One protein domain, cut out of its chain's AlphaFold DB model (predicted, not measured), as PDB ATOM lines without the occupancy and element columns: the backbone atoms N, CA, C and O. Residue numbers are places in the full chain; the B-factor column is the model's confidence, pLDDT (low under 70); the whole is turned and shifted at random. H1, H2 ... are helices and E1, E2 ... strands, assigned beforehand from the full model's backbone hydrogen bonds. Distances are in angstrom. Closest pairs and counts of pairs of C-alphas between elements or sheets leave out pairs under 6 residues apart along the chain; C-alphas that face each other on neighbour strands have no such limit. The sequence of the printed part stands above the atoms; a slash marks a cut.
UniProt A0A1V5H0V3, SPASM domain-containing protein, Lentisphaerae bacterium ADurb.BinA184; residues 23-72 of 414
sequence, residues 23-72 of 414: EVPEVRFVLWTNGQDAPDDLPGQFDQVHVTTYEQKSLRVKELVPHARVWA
ATOM      1  N   GLU A  23      11.557 -14.121 -23.023       86.19
ATOM      2  CA  GLU A  23      10.184 -13.669 -23.278       86.19
ATOM      3  C   GLU A  23       9.713 -12.566 -22.317       86.19
ATOM      4  O   GLU A  23       8.871 -11.751 -22.686       86.19
ATOM      5  N   VAL A  24      10.256 -12.519 -21.097       85.62
ATOM      6  CA  VAL A  24       9.904 -11.565 -20.034       85.62
ATOM      7  C   VAL A  24      11.190 -11.047 -19.368       85.62
ATOM      8  O   VAL A  24      11.559 -11.512 -18.287       85.62
ATOM      9  N   PRO A  25      11.909 -10.093 -19.987       81.25
ATOM     10  CA  PRO A  25      13.216  -9.622 -19.506       81.25
ATOM     11  C   PRO A  25      13.206  -9.045 -18.081       81.25
ATOM     12  O   PRO A  25      14.235  -9.011 -17.400       81.25
ATOM     13  N   GLU A  26      12.049  -8.583 -17.613       81.81
ATOM     14  CA  GLU A  26      11.842  -8.022 -16.280       81.81
ATOM     15  C   GLU A  26      11.663  -9.087 -15.188       81.81
ATOM     16  O   GLU A  26      11.633  -8.740 -14.005       81.81
ATOM     17  N   VAL A  27      11.530 -10.372 -15.549       85.56
ATOM     18  CA  VAL A  27      11.341 -11.445 -14.568       85.56
ATOM     19  C   VAL A  27      12.578 -11.592 -13.679       85.56
ATOM     20  O   VAL A  27      13.726 -11.557 -14.131       85.56
ATOM     21  N   ARG A  28      12.327 -11.766 -12.380       84.25
ATOM     22  CA  ARG A  28      13.345 -12.038 -11.364       84.25
ATOM     23  C   ARG A  28      13.065 -13.389 -10.727       84.25
ATOM     24  O   ARG A  28      11.920 -13.689 -10.390       84.25
ATOM     25  N   PHE A  29      14.108 -14.184 -10.543       86.88
ATOM     26  CA  PHE A  29      14.036 -15.495  -9.919       86.88
ATOM     27  C   PHE A  29      14.598 -15.430  -8.506       86.88
ATOM     28  O   PHE A  29      15.751 -15.061  -8.287       86.88
ATOM     29  N   VAL A  30      13.776 -15.827  -7.539       87.56
ATOM     30  CA  VAL A  30      14.150 -15.892  -6.128       87.56
ATOM     31  C   VAL A  30      14.084 -17.341  -5.673       87.56
ATOM     32  O   VAL A  30      13.059 -17.998  -5.847       87.56
ATOM     33  N   LEU A  31      15.165 -17.829  -5.073       89.06
ATOM     34  CA  LEU A  31      15.187 -19.131  -4.420       89.06
ATOM     35  C   LEU A  31      14.940 -18.956  -2.925       89.06
ATOM     36  O   LEU A  31      15.681 -18.233  -2.263       89.06
ATOM     37  N   TRP A  32      13.954 -19.669  -2.383       89.69
ATOM     38  CA  TRP A  32      13.789 -19.849  -0.942       89.69
ATOM     39  C   TRP A  32      14.016 -21.322  -0.595       89.69
ATOM     40  O   TRP A  32      13.328 -22.192  -1.120       89.69
ATOM     41  N   THR A  33      14.996 -21.617   0.261       89.06
ATOM     42  CA  THR A  33      15.454 -22.989   0.543       89.06
ATOM     43  C   THR A  33      15.779 -23.209   2.025       89.06
ATOM     44  O   THR A  33      15.948 -22.260   2.788       89.06
ATOM     45  N   ASN A  34      15.869 -24.474   2.443       87.69
ATOM     46  CA  ASN A  34      16.361 -24.886   3.762       87.69
ATOM     47  C   ASN A  34      17.904 -24.914   3.846       87.69
ATOM     48  O   ASN A  34      18.458 -25.153   4.911       87.69
ATOM     49  N   GLY A  35      18.601 -24.687   2.727       86.06
ATOM     50  CA  GLY A  35      20.052 -24.515   2.690       86.06
ATOM     51  C   GLY A  35      20.896 -25.791   2.737       86.06
ATOM     52  O   GLY A  35      22.117 -25.670   2.629       86.06
ATOM     53  N   GLN A  36      20.287 -26.973   2.895       83.75
ATOM     54  CA  GLN A  36      21.014 -28.240   3.065       83.75
ATOM     55  C   GLN A  36      21.501 -28.816   1.736       83.75
ATOM     56  O   GLN A  36      22.678 -29.145   1.611       83.75
ATOM     57  N   ASP A  37      20.611 -28.870   0.746       80.94
ATOM     58  CA  ASP A  37      20.908 -29.404  -0.577       80.94
ATOM     59  C   ASP A  37      21.049 -28.252  -1.574       80.94
ATOM     60  O   ASP A  37      20.122 -27.463  -1.779       80.94
ATOM     61  N   ALA A  38      22.225 -28.144  -2.190       79.56
ATOM     62  CA  ALA A  38      22.497 -27.169  -3.237       79.56
ATOM     63  C   ALA A  38      23.442 -27.767  -4.282       79.56
ATOM     64  O   ALA A  38      24.514 -28.246  -3.902       79.56
ATOM     65  N   PRO A  39      23.067 -27.751  -5.572       81.06
ATOM     66  CA  PRO A  39      23.956 -28.199  -6.631       81.06
ATOM     67  C   PRO A  39      25.107 -27.198  -6.808       81.06
ATOM     68  O   PRO A  39      24.947 -26.001  -6.560       81.06
ATOM     69  N   ASP A  40      26.269 -27.683  -7.240       83.94
ATOM     70  CA  ASP A  40      27.483 -26.861  -7.364       83.94
ATOM     71  C   ASP A  40      27.344 -25.733  -8.404       83.94
ATOM     72  O   ASP A  40      28.068 -24.740  -8.347       83.94
ATOM     73  N   ASP A  41      26.388 -25.849  -9.328       82.56
ATOM     74  CA  ASP A  41      26.087 -24.853 -10.356       82.56
ATOM     75  C   ASP A  41      25.068 -23.785  -9.907       82.56
ATOM     76  O   ASP A  41      24.694 -22.929 -10.709       82.56
ATOM     77  N   LEU A  42      24.624 -23.800  -8.644       82.75
ATOM     78  CA  LEU A  42      23.693 -22.818  -8.075       82.75
ATOM     79  C   LEU A  42      24.125 -21.337  -8.233       82.75
ATOM     80  O   LEU A  42      23.240 -20.490  -8.427       82.75
ATOM     81  N   PRO A  43      25.419 -20.961  -8.130       85.44
ATOM     82  CA  PRO A  43      25.832 -19.561  -8.226       85.44
ATOM     83  C   PRO A  43      25.392 -18.886  -9.534       85.44
ATOM     84  O   PRO A  43      25.557 -19.419 -10.628       85.44
ATOM     85  N   GLY A  44      24.823 -17.680  -9.425       82.69
ATOM     86  CA  GLY A  44      24.371 -16.893 -10.581       82.69
ATOM     87  C   GLY A  44      23.071 -17.382 -11.236       82.69
ATOM     88  O   GLY A  44      22.672 -16.846 -12.271       82.69
ATOM     89  N   GLN A  45      22.389 -18.381 -10.663       82.56
ATOM     90  CA  GLN A  45      21.108 -18.861 -11.198       82.56
ATOM     91  C   GLN A  45      19.886 -18.045 -10.762       82.56
ATOM     92  O   GLN A  45      18.867 -18.080 -11.450       82.56
ATOM     93  N   PHE A  46      19.988 -17.333  -9.641       87.00
ATOM     94  CA  PHE A  46      18.894 -16.596  -9.015       87.00
ATOM     95  C   PHE A  46      19.338 -15.173  -8.688       87.00
ATOM     96  O   PHE A  46      20.477 -14.960  -8.275       87.00
ATOM     97  N   ASP A  47      18.425 -14.213  -8.824       86.81
ATOM     98  CA  ASP A  47      18.652 -12.815  -8.449       86.81
ATOM     99  C   ASP A  47      18.768 -12.658  -6.926       86.81
ATOM    100  O   ASP A  47      19.492 -11.796  -6.430       86.81
ATOM    101  N   GLN A  48      18.041 -13.489  -6.172       88.56
ATOM    102  CA  GLN A  48      18.111 -13.541  -4.712       88.56
ATOM    103  C   GLN A  48      18.021 -14.984  -4.213       88.56
ATOM    104  O   GLN A  48      17.245 -15.793  -4.722       88.56
ATOM    105  N   VAL A  49      18.781 -15.285  -3.160       90.62
ATOM    106  CA  VAL A  49      18.740 -16.575  -2.463       90.62
ATOM    107  C   VAL A  49      18.438 -16.328  -0.991       90.62
ATOM    108  O   VAL A  49      19.150 -15.586  -0.316       90.62
ATOM    109  N   HIS A  50      17.366 -16.940  -0.503       90.56
ATOM    110  CA  HIS A  50      16.877 -16.879   0.867       90.56
ATOM    111  C   HIS A  50      17.004 -18.270   1.488       90.56
ATOM    112  O   HIS A  50      16.523 -19.258   0.937       90.56
ATOM    113  N   VAL A  51      17.655 -18.348   2.642       90.69
ATOM    114  CA  VAL A  51      17.879 -19.586   3.384       90.69
ATOM    115  C   VAL A  51      17.153 -19.486   4.710       90.69
ATOM    116  O   VAL A  51      17.430 -18.580   5.492       90.69
ATOM    117  N   THR A  52      16.239 -20.409   4.977       88.56
ATOM    118  CA  THR A  52      15.647 -20.545   6.304       88.56
ATOM    119  C   THR A  52      16.479 -21.504   7.138       88.56
ATOM    120  O   THR A  52      16.574 -22.680   6.802       88.56
ATOM    121  N   THR A  53      17.067 -21.000   8.224       81.75
ATOM    122  CA  THR A  53      17.705 -21.827   9.248       81.75
ATOM    123  C   THR A  53      16.616 -22.453  10.096       81.75
ATOM    124  O   THR A  53      15.982 -21.769  10.904       81.75
ATOM    125  N   TYR A  54      16.386 -23.745   9.888       79.06
ATOM    126  CA  TYR A  54      15.667 -24.571  10.849       79.06
ATOM    127  C   TYR A  54      16.667 -25.001  11.942       79.06
ATOM    128  O   TYR A  54      17.513 -24.215  12.360       79.06
ATOM    129  N   GLU A  55      16.638 -26.255  12.386       72.75
ATOM    130  CA  GLU A  55      17.551 -26.791  13.414       72.75
ATOM    131  C   GLU A  55      18.946 -27.178  12.869       72.75
ATOM    132  O   GLU A  55      19.676 -27.973  13.462       72.75
ATOM    133  N   GLN A  56      19.329 -26.663  11.700       70.38
ATOM    134  CA  GLN A  56      20.480 -27.159  10.945       70.38
ATOM    135  C   GLN A  56      21.789 -26.474  11.350       70.38
ATOM    136  O   GLN A  56      21.841 -25.262  11.544       70.38
ATOM    137  N   LYS A  57      22.873 -27.263  11.419       66.25
ATOM    138  CA  LYS A  57      24.222 -26.788  11.777       66.25
ATOM    139  C   LYS A  57      25.069 -26.339  10.580       66.25
ATOM    140  O   LYS A  57      25.979 -25.539  10.769       66.25
ATOM    141  N   SER A  58      24.797 -26.842   9.373       74.69
ATOM    142  CA  SER A  58      25.521 -26.482   8.147       74.69
ATOM    143  C   SER A  58      24.564 -26.052   7.038       74.69
ATOM    144  O   SER A  58      23.460 -26.582   6.902       74.69
ATOM    145  N   LEU A  59      24.998 -25.064   6.253       83.25
ATOM    146  CA  LEU A  59      24.237 -24.471   5.157       83.25
ATOM    147  C   LEU A  59      25.102 -24.509   3.894       83.25
ATOM    148  O   LEU A  59      25.814 -23.546   3.608       83.25
ATOM    149  N   ARG A  60      25.030 -25.596   3.118       85.81
ATOM    150  CA  ARG A  60      25.778 -25.749   1.855       85.81
ATOM    151  C   ARG A  60      25.546 -24.570   0.908       85.81
ATOM    152  O   ARG A  60      26.475 -24.083   0.272       85.81
ATOM    153  N   VAL A  61      24.323 -24.036   0.876       87.06
ATOM    154  CA  VAL A  61      23.995 -22.834   0.088       87.06
ATOM    155  C   VAL A  61      24.863 -21.632   0.464       87.06
ATOM    156  O   VAL A  61      25.215 -20.860  -0.417       87.06
ATOM    157  N   LYS A  62      25.231 -21.451   1.738       87.88
ATOM    158  CA  LYS A  62      26.078 -20.326   2.166       87.88
ATOM    159  C   LYS A  62      27.532 -20.472   1.735       87.88
ATOM    160  O   LYS A  62      28.196 -19.457   1.561       87.88
ATOM    161  N   GLU A  63      28.002 -21.701   1.543       88.94
ATOM    162  CA  GLU A  63      29.328 -21.973   0.983       88.94
ATOM    163  C   GLU A  63      29.374 -21.585  -0.500       88.94
ATOM    164  O   GLU A  63      30.322 -20.944  -0.942       88.94
ATOM    165  N   LEU A  64      28.322 -21.922  -1.256       89.88
ATOM    166  CA  LEU A  64      28.231 -21.653  -2.696       89.88
ATOM    167  C   LEU A  64      27.784 -20.218  -3.018       89.88
ATOM    168  O   LEU A  64      28.213 -19.624  -4.004       89.88
ATOM    169  N   VAL A  65      26.914 -19.643  -2.188       90.81
ATOM    170  CA  VAL A  65      26.305 -18.319  -2.366       90.81
ATOM    171  C   VAL A  65      26.455 -17.517  -1.062       90.81
ATOM    172  O   VAL A  65      25.501 -17.389  -0.284       90.81
ATOM    173  N   PRO A  66      27.638 -16.926  -0.796       90.06
ATOM    174  CA  PRO A  66      27.930 -16.263   0.482       90.06
ATOM    175  C   PRO A  66      26.967 -15.120   0.836       90.06
ATOM    176  O   PRO A  66      26.672 -14.879   2.011       90.06
ATOM    177  N   HIS A  67      26.419 -14.451  -0.180       90.50
ATOM    178  CA  HIS A  67      25.486 -13.333  -0.044       90.50
ATOM    179  C   HIS A  67      24.016 -13.757   0.148       90.50
ATOM    180  O   HIS A  67      23.151 -12.889   0.266       90.50
ATOM    181  N   ALA A  68      23.706 -15.059   0.216       91.25
ATOM    182  CA  ALA A  68      22.345 -15.527   0.482       91.25
ATOM    183  C   ALA A  68      21.811 -14.969   1.817       91.25
ATOM    184  O   ALA A  68      22.531 -14.926   2.818       91.25
ATOM    185  N   ARG A  69      20.549 -14.537   1.864       90.50
ATOM    186  CA  ARG A  69      19.922 -13.968   3.068       90.50
ATOM    187  C   ARG A  69      19.456 -15.078   3.998       90.50
ATOM    188  O   ARG A  69      18.740 -15.971   3.558       90.50
ATOM    189  N   VAL A  70      19.826 -15.010   5.273       88.00
ATOM    190  CA  VAL A  70      19.449 -16.019   6.273       88.00
ATOM    191  C   VAL A  70      18.244 -15.543   7.074       88.00
ATOM    192  O   VAL A  70      18.217 -14.409   7.543       88.00
ATOM    193  N   TRP A  71      17.269 -16.430   7.238       86.31
ATOM    194  CA  TRP A  71      16.031 -16.203   7.969       86.31
ATOM    195  C   TRP A  71      15.894 -17.254   9.063       86.31
ATOM    196  O   TRP A  71      15.961 -18.444   8.775       86.31
ATOM    197  N   ALA A  72      15.593 -16.829  10.286       82.56
ATOM    198  CA  ALA A  72      15.217 -17.714  11.387       82.56
ATOM    199  C   ALA A  72      13.761 -17.434  11.811       82.56
ATOM    200  O   ALA A  72      13.525 -16.863  12.876       82.56
TER     201      ALA A  72
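What this domain is: This is residues 23 to 72 of the 414 residues of the protein "SPASM domain-containing protein" of Lentisphaerae bacterium ADurb.BinA184 (UniProt A0A1V5H0V3). What is the picture? There is little regular structure: a small parallel sheet, E1, E2, E3 in that order, has loop residues 34 to 47 over one face, a short helix, H1, grazing it, and a tail, residues 23 to 28. How large is it? Of 50 printed residues, 17 are in named elements, one helix and three strands, E1, E2, H1, E3 along the chain, class mixed. It is only just compact, close to loose, radius of gyration of the C-alphas 11.5 A, spanning 40 by 22 by 15 A.

Where its parts are: Where are the strands? E2 is residues 48 to 52, 13.3 A long from first to last C-alpha. E1, residues 30 to 33, 9.8 A, begins at C-alpha (14.150, -15.892, -6.128). E3, residues 69 to 71, 6.6 A, ends at C-alpha (16.031, -16.203, 7.969). And the helix? H1 is residues 60 to 64, 6.6 A.

How they stand to each other: How do strands pair? E2 is parallel to E1 at 19 degrees, N 31 and O 48 within hydrogen-bond range at 2.9 A, and to E3 at 27 degrees, N 51 and O 69 at 2.8 A. E1 and E3 are apart. And H1? It only grazes the sheet with residues 61 to 62; its closest C-alphas to E2 are Val 61 and Val 51, 7.7 A. Its O i to N i+4 pair is within hydrogen-bond range. E2, H1, E3 form a strand-helix-strand unit, parallel neighbour strands with a helix between, its crossover right-handed.

The domain as a whole: How far does it reach? The farthest C-alphas, Glu 23 and Lys 57, are 40.0 A apart. Any cut, long link or low confidence? The printed part has no cut, E1 to E2 is a long link, and residue 57 is under 70 in pLDDT.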